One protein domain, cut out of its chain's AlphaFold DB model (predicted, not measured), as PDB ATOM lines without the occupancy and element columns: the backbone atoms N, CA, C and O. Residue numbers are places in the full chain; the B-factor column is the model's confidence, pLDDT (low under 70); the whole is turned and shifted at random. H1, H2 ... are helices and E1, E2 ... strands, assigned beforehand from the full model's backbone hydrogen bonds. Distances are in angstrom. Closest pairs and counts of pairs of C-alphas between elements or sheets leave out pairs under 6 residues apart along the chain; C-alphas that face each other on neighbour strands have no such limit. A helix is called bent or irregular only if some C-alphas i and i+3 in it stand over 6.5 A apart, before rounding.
ATOM      1  N   GLY A   7     187.775 183.543 116.026       89.94
ATOM      2  CA  GLY A   7     187.895 182.521 114.980       89.94
ATOM      3  C   GLY A   7     187.503 181.107 115.416       89.94
ATOM      4  O   GLY A   7     187.362 180.244 114.552       89.94
ATOM      5  N   ILE A   8     187.261 180.868 116.710       92.94
ATOM      6  CA  ILE A   8     186.614 179.636 117.168       92.94
ATOM      7  C   ILE A   8     185.132 179.693 116.793       92.94
ATOM      8  O   ILE A   8     184.437 180.660 117.107       92.94
ATOM      9  N   SER A   9     184.646 178.654 116.112       92.62
ATOM     10  CA  SER A   9     183.214 178.507 115.854       92.62
ATOM     11  C   SER A   9     182.500 178.077 117.133       92.62
ATOM     12  O   SER A   9     182.880 177.085 117.756       92.62
ATOM     13  N   VAL A  10     181.430 178.790 117.483       91.44
ATOM     14  CA  VAL A  10     180.575 178.500 118.645       91.44
ATOM     15  C   VAL A  10     179.965 177.096 118.587       91.44
ATOM     16  O   VAL A  10     179.789 176.464 119.623       91.44
ATOM     17  N   ASP A  11     179.750 176.540 117.392       94.38
ATOM     18  CA  ASP A  11     179.212 175.184 117.224       94.38
ATOM     19  C   ASP A  11     180.151 174.100 117.773       94.38
ATOM     20  O   ASP A  11     179.707 173.004 118.121       94.38
ATOM     21  N   GLN A  12     181.453 174.387 117.892       96.50
ATOM     22  CA  GLN A  12     182.412 173.447 118.473       96.50
ATOM     23  C   GLN A  12     182.158 173.205 119.967       96.50
ATOM     24  O   GLN A  12     182.544 172.152 120.478       96.50
ATOM     25  N   LEU A  13     181.446 174.111 120.650       96.94
ATOM     26  CA  LEU A  13     181.074 173.962 122.060       96.94
ATOM     27  C   LEU A  13     180.162 172.764 122.327       96.94
ATOM     28  O   LEU A  13     180.135 172.244 123.442       96.94
ATOM     29  N   ARG A  14     179.465 172.268 121.300       97.50
ATOM     30  CA  ARG A  14     178.616 171.071 121.392       97.50
ATOM     31  C   ARG A  14     179.381 169.850 121.902       97.50
ATOM     32  O   ARG A  14     178.805 169.020 122.596       97.50
ATOM     33  N   ARG A  15     180.688 169.772 121.622       97.06
ATOM     34  CA  ARG A  15     181.578 168.699 122.103       97.06
ATOM     35  C   ARG A  15     181.732 168.679 123.626       97.06
ATOM     36  O   ARG A  15     182.016 167.626 124.176       97.06
ATOM     37  N   TYR A  16     181.488 169.808 124.286       97.38
ATOM     38  CA  TYR A  16     181.564 169.967 125.741       97.38
ATOM     39  C   TYR A  16     180.179 169.962 126.405       97.38
ATOM     40  O   TYR A  16     180.057 170.303 127.582       97.38
ATOM     41  N   GLY A  17     179.128 169.600 125.659       96.44
ATOM     42  CA  GLY A  17     177.759 169.477 126.166       96.44
ATOM     43  C   GLY A  17     176.897 170.737 126.047       96.44
ATOM     44  O   GLY A  17     175.751 170.719 126.495       96.44
ATOM     45  N   PHE A  18     177.398 171.812 125.429       98.00
ATOM     46  CA  PHE A  18     176.589 173.009 125.199       98.00
ATOM     47  C   PHE A  18     175.525 172.772 124.120       98.00
ATOM     48  O   PHE A  18     175.784 172.137 123.094       98.00
ATOM     49  N   LYS A  19     174.345 173.361 124.315       97.56
ATOM     50  CA  LYS A  19     173.284 173.473 123.301       97.56
ATOM     51  C   LYS A  19     172.791 174.910 123.233       97.56
ATOM     52  O   LYS A  19     172.978 175.662 124.187       97.56
ATOM     53  N   THR A  20     172.168 175.299 122.130       96.94
ATOM     54  CA  THR A  20     171.547 176.625 122.054       96.94
ATOM     55  C   THR A  20     170.394 176.764 123.045       96.94
ATOM     56  O   THR A  20     169.771 175.770 123.429       96.94
ATOM     57  N   GLY A  21     170.077 177.996 123.444       95.94
ATOM     58  CA  GLY A  21     168.924 178.254 124.303       95.94
ATOM     59  C   GLY A  21     167.622 177.776 123.651       95.94
ATOM     60  O   GLY A  21     166.775 177.192 124.321       95.94
ATOM     61  N   LYS A  22     167.515 177.908 122.322       96.25
ATOM     62  CA  LYS A  22     166.387 177.382 121.543       96.25
ATOM     63  C   LYS A  22     166.259 175.864 121.639       96.25
ATOM     64  O   LYS A  22     165.156 175.365 121.813       96.25
ATOM     65  N   GLU A  23     167.367 175.129 121.539       96.56
ATOM     66  CA  GLU A  23     167.350 173.662 121.643       96.56
ATOM     67  C   GLU A  23     166.891 173.179 123.020       96.56
ATOM     68  O   GLU A  23     166.236 172.145 123.117       96.56
ATOM     69  N   TRP A  24     167.239 173.901 124.084       95.88
ATOM     70  CA  TRP A  24     166.755 173.594 125.428       95.88
ATOM     71  C   TRP A  24     165.279 173.967 125.605       95.88
ATOM     72  O   TRP A  24     164.511 173.154 126.113       95.88
ATOM     73  N   ALA A  25     164.858 175.129 125.104       94.75
ATOM     74  CA  ALA A  25     163.450 175.524 125.097       94.75
ATOM     75  C   ALA A  25     162.577 174.516 124.322       94.75
ATOM     76  O   ALA A  25     161.526 174.108 124.802       94.75
ATOM     77  N   ASP A  26     163.044 174.031 123.167       94.38
ATOM     78  CA  ASP A  26     162.342 173.023 122.355       94.38
ATOM     79  C   ASP A  26     162.247 171.651 123.032       94.38
ATOM     80  O   ASP A  26     161.380 170.846 122.690       94.38
ATOM     81  N   LYS A  27     163.129 171.374 123.998       92.38
ATOM     82  CA  LYS A  27     163.048 170.192 124.863       92.38
ATOM     83  C   LYS A  27     162.091 170.370 126.044       92.38
ATOM     84  O   LYS A  27     161.850 169.397 126.753       92.38
ATOM     85  N   GLY A  28     161.539 171.567 126.232       90.69
ATOM     86  CA  GLY A  28     160.663 171.899 127.353       90.69
ATOM     87  C   GLY A  28     161.411 172.257 128.638       90.69
ATOM     88  O   GLY A  28     160.852 172.094 129.720       90.69
ATOM     89  N   GLU A  29     162.670 172.707 128.553       92.50
ATOM     90  CA  GLU A  29     163.380 173.213 129.734       92.50
ATOM     91  C   GLU A  29     162.858 174.597 130.130       92.50
ATOM     92  O   GLU A  29     163.014 175.586 129.404       92.50
ATOM     93  N   ARG A  30     162.273 174.668 131.324       89.88
ATOM     94  CA  ARG A  30     161.467 175.804 131.793       89.88
ATOM     95  C   ARG A  30     162.254 177.106 131.928       89.88
ATOM     96  O   ARG A  30     161.741 178.175 131.624       89.88
ATOM     97  N   CYS A  31     163.537 177.023 132.291       90.31
ATOM     98  CA  CYS A  31     164.421 178.192 132.443       90.31
ATOM     99  C   CYS A  31     164.698 178.950 131.133       90.31
ATOM    100  O   CYS A  31     165.311 180.019 131.145       90.31
ATOM    101  N   LEU A  32     164.308 178.381 129.990       91.88
ATOM    102  CA  LEU A  32     164.478 178.966 128.662       91.88
ATOM    103  C   LEU A  32     163.156 179.028 127.882       91.88
ATOM    104  O   LEU A  32     163.138 179.476 126.728       91.88
ATOM    105  N   GLU A  33     162.055 178.606 128.506       85.50
ATOM    106  CA  GLU A  33     160.723 178.576 127.917       85.50
ATOM    107  C   GLU A  33     159.979 179.896 128.160       85.50
ATOM    108  O   GLU A  33     159.887 180.395 129.278       85.50
ATOM    109  N   GLY A  34     159.397 180.460 127.102       79.62
ATOM    110  CA  GLY A  34     158.567 181.662 127.178       79.62
ATOM    111  C   GLY A  34     159.235 182.924 126.631       79.62
ATOM    112  O   GLY A  34     160.455 183.026 126.493       79.62
ATOM    113  N   SER A  35     158.403 183.921 126.317       75.44
ATOM    114  CA  SER A  35     158.807 185.135 125.591       75.44
ATOM    115  C   SER A  35     159.842 185.988 126.328       75.44
ATOM    116  O   SER A  35     160.606 186.720 125.703       75.44
ATOM    117  N   GLY A  36     159.911 185.869 127.656       83.44
ATOM    118  CA  GLY A  36     160.906 186.546 128.484       83.44
ATOM    119  C   GLY A  36     162.335 186.043 128.281       83.44
ATOM    120  O   GLY A  36     163.258 186.756 128.652       83.44
ATOM    121  N   TYR A  37     162.530 184.869 127.672       86.75
ATOM    122  CA  TYR A  37     163.834 184.211 127.533       86.75
ATOM    123  C   TYR A  37     164.278 184.024 126.074       86.75
ATOM    124  O   TYR A  37     165.368 183.519 125.818       86.75
ATOM    125  N   GLU A  38     163.497 184.481 125.094       90.31
ATOM    126  CA  GLU A  38     163.849 184.355 123.668       90.31
ATOM    127  C   GLU A  38     165.155 185.077 123.309       90.31
ATOM    128  O   GLU A  38     165.892 184.650 122.420       90.31
ATOM    129  N   TYR A  39     165.503 186.142 124.037       90.06
ATOM    130  CA  TYR A  39     166.737 186.899 123.803       90.06
ATOM    131  C   TYR A  39     168.011 186.060 124.004       90.06
ATOM    132  O   TYR A  39     169.052 186.381 123.429       90.06
ATOM    133  N   GLN A  40     167.932 184.990 124.798       92.81
ATOM    134  CA  GLN A  40     169.037 184.069 125.061       92.81
ATOM    135  C   GLN A  40     168.971 182.797 124.198       92.81
ATOM    136  O   GLN A  40     169.876 181.973 124.249       92.81
ATOM    137  N   HIS A  41     167.975 182.643 123.315       94.69
ATOM    138  CA  HIS A  41     167.836 181.445 122.469       94.69
ATOM    139  C   HIS A  41     169.015 181.200 121.523       94.69
ATOM    140  O   HIS A  41     169.302 180.048 121.200       94.69
ATOM    141  N   ASN A  42     169.717 182.259 121.115       94.19
ATOM    142  CA  ASN A  42     170.902 182.168 120.258       94.19
ATOM    143  C   ASN A  42     172.207 181.937 121.035       94.19
ATOM    144  O   ASN A  42     173.257 181.760 120.418       94.19
ATOM    145  N   TRP A  43     172.180 181.976 122.367       96.44
ATOM    146  CA  TRP A  43     173.354 181.698 123.191       96.44
ATOM    147  C   TRP A  43     173.537 180.198 123.359       96.44
ATOM    148  O   TRP A  43     172.605 179.419 123.167       96.44
ATOM    149  N   TYR A  44     174.751 179.791 123.719       97.75
ATOM    150  CA  TYR A  44     175.068 178.399 124.020       97.75
ATOM    151  C   TYR A  44     175.090 178.188 125.529       97.75
ATOM    152  O   TYR A  44     175.835 178.868 126.224       97.75
ATOM    153  N   HIS A  45     174.327 177.216 126.023       97.94
ATOM    154  CA  HIS A  45     174.163 176.919 127.443       97.94
ATOM    155  C   HIS A  45     174.549 175.479 127.769       97.94
ATOM    156  O   HIS A  45     174.215 174.542 127.032       97.94
ATOM    157  N   LYS A  46     175.200 175.314 128.915       98.06
ATOM    158  CA  LYS A  46     175.434 174.048 129.603       98.06
ATOM    159  C   LYS A  46     174.921 174.199 131.034       98.06
ATOM    160  O   LYS A  46     175.170 175.222 131.666       98.06
ATOM    161  N   PHE A  47     174.216 173.192 131.523       97.56
ATOM    162  CA  PHE A  47     173.600 173.196 132.846       97.56
ATOM    163  C   PHE A  47     174.129 172.035 133.677       97.56
ATOM    164  O   PHE A  47     174.540 171.016 133.115       97.56
ATOM    165  N   LEU A  48     174.100 172.189 135.000       96.50
ATOM    166  CA  LEU A  48     174.211 171.041 135.894       96.50
ATOM    167  C   LEU A  48     172.970 170.161 135.713       96.50
ATOM    168  O   LEU A  48     171.845 170.658 135.733       96.50
ATOM    169  N   MET A  49     173.197 168.871 135.481       95.62
ATOM    170  CA  MET A  49     172.142 167.886 135.247       95.62
ATOM    171  C   MET A  49     171.788 167.182 136.556       95.62
ATOM    172  O   MET A  49     172.633 167.063 137.442       95.62
ATOM    173  N   ASP A  50     170.553 166.713 136.672       93.25
ATOM    174  CA  ASP A  50     170.092 165.916 137.808       93.25
ATOM    175  C   ASP A  50     170.775 164.528 137.797       93.25
ATOM    176  O   ASP A  50     170.748 163.820 136.789       93.25
ATOM    177  N   GLU A  51     171.415 164.141 138.908       91.81
ATOM    178  CA  GLU A  51     172.103 162.845 139.039       91.81
ATOM    179  C   GLU A  51     171.128 161.654 138.958       91.81
ATOM    180  O   GLU A  51     171.485 160.596 138.434       91.81
ATOM    181  N   GLU A  52     169.896 161.814 139.451       93.38
ATOM    182  CA  GLU A  52     168.852 160.785 139.400       93.38
ATOM    183  C   GLU A  52     168.137 160.767 138.043       93.38
ATOM    184  O   GLU A  52     167.633 159.723 137.614       93.38
ATOM    185  N   ASN A  53     168.115 161.906 137.344       92.19
ATOM    186  CA  ASN A  53     167.531 162.038 136.014       92.19
ATOM    187  C   ASN A  53     168.453 162.800 135.040       92.19
ATOM    188  O   ASN A  53     168.225 163.980 134.773       92.19
ATOM    189  N   PRO A  54     169.446 162.123 134.431       90.62
ATOM    190  CA  PRO A  54     170.484 162.773 133.619       90.62
ATOM    191  C   PRO A  54     169.989 163.518 132.370       90.62
ATOM    192  O   PRO A  54     170.747 164.279 131.764       90.62
ATOM    193  N   ASP A  55     168.738 163.298 131.963       89.25
ATOM    194  CA  ASP A  55     168.105 164.005 130.850       89.25
ATOM    195  C   ASP A  55     167.486 165.351 131.265       89.25
ATOM    196  O   ASP A  55     167.026 166.086 130.390       89.25
ATOM    197  N   LYS A  56     167.487 165.686 132.564       92.00
ATOM    198  CA  LYS A  56     166.901 166.912 133.121       92.00
ATOM    199  C   LYS A  56     167.936 167.818 133.770       92.00
ATOM    200  O   LYS A  56     168.891 167.362 134.396       92.00
ATOM    201  N   ILE A  57     167.708 169.122 133.651       95.44
ATOM    202  CA  ILE A  57     168.463 170.139 134.384       95.44
ATOM    203  C   ILE A  57     168.160 170.026 135.882       95.44
ATOM    204  O   ILE A  57     167.007 169.846 136.277       95.44
ATOM    205  N   LEU A  58     169.187 170.182 136.719       94.25
ATOM    206  CA  LEU A  58     169.015 170.300 138.161       94.25
ATOM    207  C   LEU A  58     168.530 171.715 138.513       94.25
ATOM    208  O   LEU A  58     169.246 172.703 138.311       94.25
ATOM    209  N   TYR A  59     167.323 171.812 139.066       93.25
ATOM    210  CA  TYR A  59     166.705 173.073 139.471       93.25
ATOM    211  C   TYR A  59     166.900 173.347 140.964       93.25
ATOM    212  O   TYR A  59     166.664 172.498 141.819       93.25
ATOM    213  N   ALA A  60     167.317 174.570 141.287       91.25
ATOM    214  CA  ALA A  60     167.441 175.033 142.663       91.25
ATOM    215  C   ALA A  60     166.077 175.327 143.289       91.25
ATOM    216  O   ALA A  60     165.887 175.135 144.492       91.25
ATOM    217  N   ASN A  61     165.147 175.804 142.461       82.12
ATOM    218  CA  ASN A  61     163.783 176.112 142.836       82.12
ATOM    219  C   ASN A  61     162.837 175.770 141.676       82.12
ATOM    220  O   ASN A  61     162.960 176.316 140.580       82.12
ATOM    221  N   GLU A  62     161.885 174.883 141.958       76.38
ATOM    222  CA  GLU A  62     160.875 174.405 141.011       76.38
ATOM    223  C   GLU A  62     159.797 175.449 140.671       76.38
ATOM    224  O   GLU A  62     159.153 175.320 139.640       76.38
ATOM    225  N   GLU A  63     159.577 176.460 141.515       80.81
ATOM    226  CA  GLU A  63     158.583 177.529 141.311       80.81
ATOM    227  C   GLU A  63     159.111 178.652 140.411       80.81
ATOM    228  O   GLU A  63     158.346 179.259 139.665       80.81
ATOM    229  N   TYR A  64     160.414 178.935 140.482       79.19
ATOM    230  CA  TYR A  64     161.043 180.022 139.723       79.19
ATOM    231  C   TYR A  64     161.842 179.542 138.514       79.19
ATOM    232  O   TYR A  64     162.499 180.357 137.871       79.19
ATOM    233  N   ASP A  65     161.811 178.238 138.228       87.81
ATOM    234  CA  ASP A  65     162.524 177.617 137.111       87.81
ATOM    235  C   ASP A  65     164.009 178.024 137.076       87.81
ATOM    236  O   ASP A  65     164.581 178.308 136.024       87.81
ATOM    237  N   GLN A  66     164.648 178.079 138.250       90.81
ATOM    238  CA  GLN A  66     166.042 178.503 138.388       90.81
ATOM    239  C   GLN A  66     166.983 177.295 138.423       90.81
ATOM    240  O   GLN A  66     166.893 176.505 139.368       90.81
ATOM    241  N   PRO A  67     167.896 177.131 137.451       94.50
ATOM    242  CA  PRO A  67     168.891 176.066 137.492       94.50
ATOM    243  C   PRO A  67     169.888 176.291 138.639       94.50
ATOM    244  O   PRO A  67     170.190 177.435 138.998       94.50
ATOM    245  N   VAL A  68     170.431 175.203 139.194       95.25
ATOM    246  CA  VAL A  68     171.488 175.283 140.220       95.25
ATOM    247  C   VAL A  68     172.760 175.883 139.631       95.25
ATOM    248  O   VAL A  68     173.321 176.806 140.213       95.25
ATOM    249  N   VAL A  69     173.192 175.411 138.457       96.62
ATOM    250  CA  VAL A  69     174.329 175.983 137.725       96.62
ATOM    251  C   VAL A  69     173.999 176.108 136.246       96.62
ATOM    252  O   VAL A  69     173.543 175.153 135.611       96.62
ATOM    253  N   GLN A  70     174.298 177.278 135.692       97.06
ATOM    254  CA  GLN A  70     174.207 177.595 134.274       97.06
ATOM    255  C   GLN A  70     175.522 178.215 133.800       97.06
ATOM    256  O   GLN A  70     175.981 179.228 134.323       97.06
ATOM    257  N   ILE A  71     176.098 177.645 132.747       98.25
ATOM    258  CA  ILE A  71     177.242 178.194 132.021       98.25
ATOM    259  C   ILE A  71     176.741 178.608 130.643       98.25
ATOM    260  O   ILE A  71     176.251 177.774 129.884       98.25
ATOM    261  N   SER A  72     176.872 179.886 130.303       97.31
ATOM    262  CA  SER A  72     176.420 180.440 129.027       97.31
ATOM    263  C   SER A  72     177.577 181.078 128.271       97.31
ATOM    264  O   SER A  72     178.336 181.853 128.845       97.31
ATOM    265  N   ILE A  73     177.689 180.807 126.974       97.44
ATOM    266  CA  ILE A  73     178.468 181.623 126.046       97.44
ATOM    267  C   ILE A  73     177.493 182.544 125.328       97.44
ATOM    268  O   ILE A  73     176.681 182.096 124.511       97.44
ATOM    269  N   ARG A  74     177.555 183.830 125.671       95.75
ATOM    270  CA  ARG A  74     176.608 184.827 125.179       95.75
ATOM    271  C   ARG A  74     177.075 185.365 123.838       95.75
ATOM    272  O   ARG A  74     178.221 185.788 123.691       95.75
ATOM    273  N   ILE A  75     176.172 185.342 122.869       91.38
ATOM    274  CA  ILE A  75     176.434 185.701 121.475       91.38
ATOM    275  C   ILE A  75     175.513 186.857 121.094       91.38
ATOM    276  O   ILE A  75     174.306 186.808 121.335       91.38
ATOM    277  N   GLY A  76     176.076 187.895 120.482       84.62
ATOM    278  CA  GLY A  76     175.329 189.020 119.924       84.62
ATOM    279  C   GLY A  76     176.137 190.311 119.957       84.62
ATOM    280  O   GLY A  76     177.229 190.356 120.516       84.62
ATOM    281  N   ASP A  77     175.588 191.385 119.397       79.19
ATOM    282  CA  ASP A  77     176.304 192.664 119.262       79.19
ATOM    283  C   ASP A  77     176.754 193.253 120.613       79.19
ATOM    284  O   ASP A  77     177.810 193.878 120.709       79.19
ATOM    285  N   SER A  78     175.987 192.995 121.675       85.25
ATOM    286  CA  SER A  78     176.306 193.405 123.050       85.25
ATOM    287  C   SER A  78     177.137 192.377 123.831       85.25
ATOM    288  O   SER A  78     177.578 192.674 124.940       85.25
ATOM    289  N   PHE A  79     177.349 191.177 123.279       87.00
ATOM    290  CA  PHE A  79     177.961 190.034 123.960       87.00
ATOM    291  C   PHE A  79     179.069 189.425 123.092       87.00
ATOM    292  O   PHE A  79     178.798 188.623 122.196       87.00
ATOM    293  N   PRO A  80     180.337 189.799 123.331       87.94
ATOM    294  CA  PRO A  80     181.455 189.411 122.479       87.94
ATOM    295  C   PRO A  80     181.936 187.981 122.789       87.94
ATOM    296  O   PRO A  80     183.098 187.794 123.152       87.94
ATOM    297  N   ASN A  81     181.051 186.989 122.661       92.94
ATOM    298  CA  ASN A  81     181.299 185.572 122.955       92.94
ATOM    299  C   ASN A  81     181.827 185.336 124.376       92.94
ATOM    300  O   ASN A  81     182.759 184.552 124.578       92.94
ATOM    301  N   ASP A  82     181.285 186.055 125.356       94.88
ATOM    302  CA  ASP A  82     181.750 185.958 126.730       94.88
ATOM    303  C   ASP A  82     181.075 184.827 127.503       94.88
ATOM    304  O   ASP A  82     179.901 184.509 127.314       94.88
ATOM    305  N   MET A  83     181.865 184.193 128.365       96.94
ATOM    306  CA  MET A  83     181.411 183.169 129.285       96.94
ATOM    307  C   MET A  83     180.807 183.828 130.519       96.94
ATOM    308  O   MET A  83     181.483 184.555 131.249       96.94
ATOM    309  N   TYR A  84     179.540 183.526 130.756       96.38
ATOM    310  CA  TYR A  84     178.758 183.987 131.886       96.38
ATOM    311  C   TYR A  84     178.275 182.776 132.685       96.38
ATOM    312  O   TYR A  84     177.759 181.820 132.109       96.38
ATOM    313  N   ILE A  85     178.511 182.796 133.994       96.75
ATOM    314  CA  ILE A  85     178.227 181.676 134.894       96.75
ATOM    315  C   ILE A  85     177.267 182.173 135.963       96.75
ATOM    316  O   ILE A  85     177.545 183.174 136.626       96.75
ATOM    317  N   GLU A  86     176.162 181.460 136.119       94.19
ATOM    318  CA  GLU A  86     175.136 181.712 137.121       94.19
ATOM    319  C   GLU A  86     174.940 180.481 137.988       94.19
ATOM    320  O   GLU A  86     175.056 179.342 137.537       94.19
ATOM    321  N   CYS A  87     174.672 180.750 139.257       94.31
ATOM    322  CA  CYS A  87     174.777 179.797 140.338       94.31
ATOM    323  C   CYS A  87     173.675 180.127 141.351       94.31
ATOM    324  O   CYS A  87     173.694 181.211 141.942       94.31
ATOM    325  N   THR A  88     172.733 179.207 141.551       93.12
ATOM    326  CA  THR A  88     171.588 179.377 142.455       93.12
ATOM    327  C   THR A  88     171.653 178.344 143.582       93.12
ATOM    328  O   THR A  88     171.558 177.147 143.311       93.12
ATOM    329  N   PRO A  89     171.791 178.761 144.854       89.38
ATOM    330  CA  PRO A  89     171.722 177.840 145.985       89.38
ATOM    331  C   PRO A  89     170.370 177.115 146.045       89.38
ATOM    332  O   PRO A  89     169.322 177.759 145.996       89.38
ATOM    333  N   SER A  90     170.383 175.790 146.207       81.81
ATOM    334  CA  SER A  90     169.172 174.997 146.464       81.81
ATOM    335  C   SER A  90     169.068 174.640 147.944       81.81
ATOM    336  O   SER A  90     170.001 174.077 148.516       81.81
ATOM    337  N   GLY A  91     167.952 174.992 148.593       73.62
ATOM    338  CA  GLY A  91     167.632 174.583 149.971       73.62
ATOM    339  C   GLY A  91     168.581 175.079 151.076       73.62
ATOM    340  O   GLY A  91     168.333 174.834 152.256       73.62
ATOM    341  N   THR A  92     169.653 175.789 150.726       76.81
ATOM    342  CA  THR A  92     170.648 176.345 151.648       76.81
ATOM    343  C   THR A  92     171.079 177.742 151.187       76.81
ATOM    344  O   THR A  92     170.568 178.274 150.207       76.81
ATOM    345  N   TYR A  93     172.021 178.356 151.904       80.75
ATOM    346  CA  TYR A  93     172.604 179.655 151.556       80.75
ATOM    347  C   TYR A  93     173.923 179.540 150.770       80.75
ATOM    348  O   TYR A  93     174.543 180.560 150.477       80.75
ATOM    349  N   HIS A  94     174.345 178.316 150.431       84.62
ATOM    350  CA  HIS A  94     175.599 178.020 149.735       84.62
ATOM    351  C   HIS A  94     175.382 177.081 148.549       84.62
ATOM    352  O   HIS A  94     174.382 176.372 148.473       84.62
ATOM    353  N   ILE A  95     176.374 177.039 147.667       88.31
ATOM    354  CA  ILE A  95     176.508 176.019 146.624       88.31
ATOM    355  C   ILE A  95     177.688 175.134 147.005       88.31
ATOM    356  O   ILE A  95     178.728 175.638 147.445       88.31
ATOM    357  N   GLY A  96     177.500 173.819 146.918       86.88
ATOM    358  CA  GLY A  96     178.529 172.859 147.286       86.88
ATOM    359  C   GLY A  96     179.648 172.823 146.249       86.88
ATOM    360  O   GLY A  96     179.418 173.082 145.076       86.88
ATOM    361  N   GLY A  97     180.860 172.443 146.670       88.75
ATOM    362  CA  GLY A  97     181.984 172.272 145.738       88.75
ATOM    363  C   GLY A  97     181.652 171.312 144.590       88.75
ATOM    364  O   GLY A  97     181.929 171.631 143.447       88.75
ATOM    365  N   ARG A  98     180.939 170.213 144.885       90.50
ATOM    366  CA  ARG A  98     180.505 169.237 143.875       90.50
ATOM    367  C   ARG A  98     179.638 169.851 142.772       90.50
ATOM    368  O   ARG A  98     179.811 169.517 141.609       90.50
ATOM    369  N   ASP A  99     178.738 170.772 143.112       92.50
ATOM    370  CA  ASP A  99     177.894 171.434 142.109       92.50
ATOM    371  C   ASP A  99     178.731 172.338 141.188       92.50
ATOM    372  O   ASP A  99     178.352 172.595 140.046       92.50
ATOM    373  N   LEU A 100     179.884 172.818 141.672       95.38
ATOM    374  CA  LEU A 100     180.820 173.646 140.917       95.38
ATOM    375  C   LEU A 100     181.791 172.828 140.052       95.38
ATOM    376  O   LEU A 100     182.414 173.420 139.169       95.38
ATOM    377  N   ASP A 101     181.882 171.504 140.224       96.06
ATOM    378  CA  ASP A 101     182.780 170.641 139.437       96.06
ATOM    379  C   ASP A 101     182.525 170.815 137.930       96.06
ATOM    380  O   ASP A 101     183.460 170.965 137.147       96.06
ATOM    381  N   ILE A 102     181.257 170.945 137.514       97.19
ATOM    382  CA  ILE A 102     180.903 171.203 136.109       97.19
ATOM    383  C   ILE A 102     181.537 172.491 135.562       97.19
ATOM    384  O   ILE A 102     181.873 172.554 134.376       97.19
ATOM    385  N   ILE A 103     181.698 173.525 136.391       97.56
ATOM    386  CA  ILE A 103     182.356 174.776 136.004       97.56
ATOM    387  C   ILE A 103     183.855 174.539 135.885       97.56
ATOM    388  O   ILE A 103     184.439 174.930 134.872       97.56
ATOM    389  N   GLU A 104     184.463 173.911 136.892       97.50
ATOM    390  CA  GLU A 104     185.899 173.634 136.917       97.50
ATOM    391  C   GLU A 104     186.318 172.800 135.706       97.50
ATOM    392  O   GLU A 104     187.191 173.223 134.947       97.50
ATOM    393  N   GLU A 105     185.629 171.688 135.458       98.00
ATOM    394  CA  GLU A 105     185.859 170.799 134.318       98.00
ATOM    395  C   GLU A 105     185.653 171.528 132.988       98.00
ATOM    396  O   GLU A 105     186.520 171.503 132.115       98.00
ATOM    397  N   THR A 106     184.543 172.257 132.835       98.25
ATOM    398  CA  THR A 106     184.246 172.961 131.578       98.25
ATOM    399  C   THR A 106     185.288 174.035 131.272       98.25
ATOM    400  O   THR A 106     185.726 174.166 130.128       98.25
ATOM    401  N   VAL A 107     185.696 174.823 132.271       97.94
ATOM    402  CA  VAL A 107     186.719 175.863 132.090       97.94
ATOM    403  C   VAL A 107     188.083 175.235 131.826       97.94
ATOM    404  O   VAL A 107     188.811 175.732 130.962       97.94
ATOM    405  N   PHE A 108     188.430 174.160 132.533       98.25
ATOM    406  CA  PHE A 108     189.683 173.434 132.348       98.25
ATOM    407  C   PHE A 108     189.796 172.867 130.930       98.25
ATOM    408  O   PHE A 108     190.762 173.180 130.229       98.25
ATOM    409  N   ASP A 109     188.785 172.129 130.471       98.38
ATOM    410  CA  ASP A 109     188.760 171.504 129.147       98.38
ATOM    411  C   ASP A 109     188.842 172.547 128.029       98.38
ATOM    412  O   ASP A 109     189.718 172.484 127.165       98.38
ATOM    413  N   LEU A 110     187.992 173.580 128.082       98.06
ATOM    414  CA  LEU A 110     188.003 174.652 127.084       98.06
ATOM    415  C   LEU A 110     189.325 175.436 127.089       98.06
ATOM    416  O   LEU A 110     189.768 175.924 126.046       98.06
ATOM    417  N   THR A 111     189.969 175.591 128.247       97.75
ATOM    418  CA  THR A 111     191.274 176.259 128.334       97.75
ATOM    419  C   THR A 111     192.372 175.404 127.710       97.75
ATOM    420  O   THR A 111     193.156 175.927 126.913       97.75
ATOM    421  N   ASN A 112     192.414 174.108 128.023       97.88
ATOM    422  CA  ASN A 112     193.416 173.175 127.499       97.88
ATOM    423  C   ASN A 112     193.323 173.015 125.983       97.88
ATOM    424  O   ASN A 112     194.348 173.026 125.300       97.88
TER     425      ASN A 112
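What this domain is: This is residues 7 to 112 of the 118 residues of an uncharacterized protein of Clostridium acetobutylicum (strain ATCC 824 / DSM 792 / JCM 1419 / LMG 5710 / VKM B-1787) (UniProt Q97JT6). A small, twisted three-stranded sheet, E1, E3 and E4, has its one face covered by the long helix H4 and the short helix H1, both running along the strands. The short helices H2 and H3 meet at a corner and only graze the sheet, while E2 pairs briefly with residues 66 to 67, which come just before E3 in the chain. The printed part has 106 residues with four named helices and four named strands, in the order H1 H2 H3 E1 E2 E3 E4 H4; the sheet's order is E1, E3, E4, antiparallel throughout, and the class is mixed, helices and strands. It is compact, with a radius of gyration of the C-alphas of 13.6 A, and spans 41 by 35 by 24 A.

How they stand to each other: H1, residues 10 to 16, is on the sheet of E1, residues 44 to 47, E3, residues 69 to 76, and E4, residues 79 to 87, at a height over the sheet of 9.2 A. It lies over E1, along the strands at 2 degrees on the local plane; the closest C-alphas are those of Val 10 and Tyr 44, 7.7 A. H2, residues 21 to 26, and H3, residues 35 to 40, only just touch, with 3 pairs of C-alphas within 8 A, Gly 21 and Gln 40 closest at 5.9 A. E1 and E3 are antiparallel, with N 46 and O 71 2.8 A apart. E2, residues 59 to 61, is apart from E3, but only just, at 8.3 A, and pairs with no named strand. E3 and E4 form a hairpin, with N 72 and O 84 2.8 A apart. H4, residues 97 to 112, lies over E3 at a height over the sheet of 10.2 A, on the same face as H1: two layers, helices on one face of a sheet. Val 69 and Asp 99 have the closest C-alphas of E3 and H4, 7.3 A. In H2 every O i to N i+4 pair is within hydrogen-bond range; the counts are 10 of 12 in H4, 0 of 3 in H1 and 0 of 2 in H3, where O i to N i+3 pairs give 4 of 4 in H1 and 1 of 3 in H3.

Where its parts are: H1 begins at C-alpha 10, (180.575, 178.500, 118.645), and is 11.1 A long; H2 is 8.6 A and H3 10.3 A. H3 is irregular, with C-alphas 36 and 39 7.5 A apart, and H4 only just, with C-alphas 99 and 102 6.7 A apart. E1 measures 10.4 A, E2 5.4 A, E3 22.1 A and E4 19.6 A; E4 bends by 71 degrees at residue 82. H4, 21.5 A long, ends at C-alpha 112, (193.416, 173.175, 127.499).

The domain as a whole: The C-alphas farthest apart are those of Gly 7 and Gly 91, 41.2 A. The printed part has no cut, and the link from E1 to E2, 11 residues, is long. The mean pLDDT of the printed part is 92.2, and no printed residue is under 70.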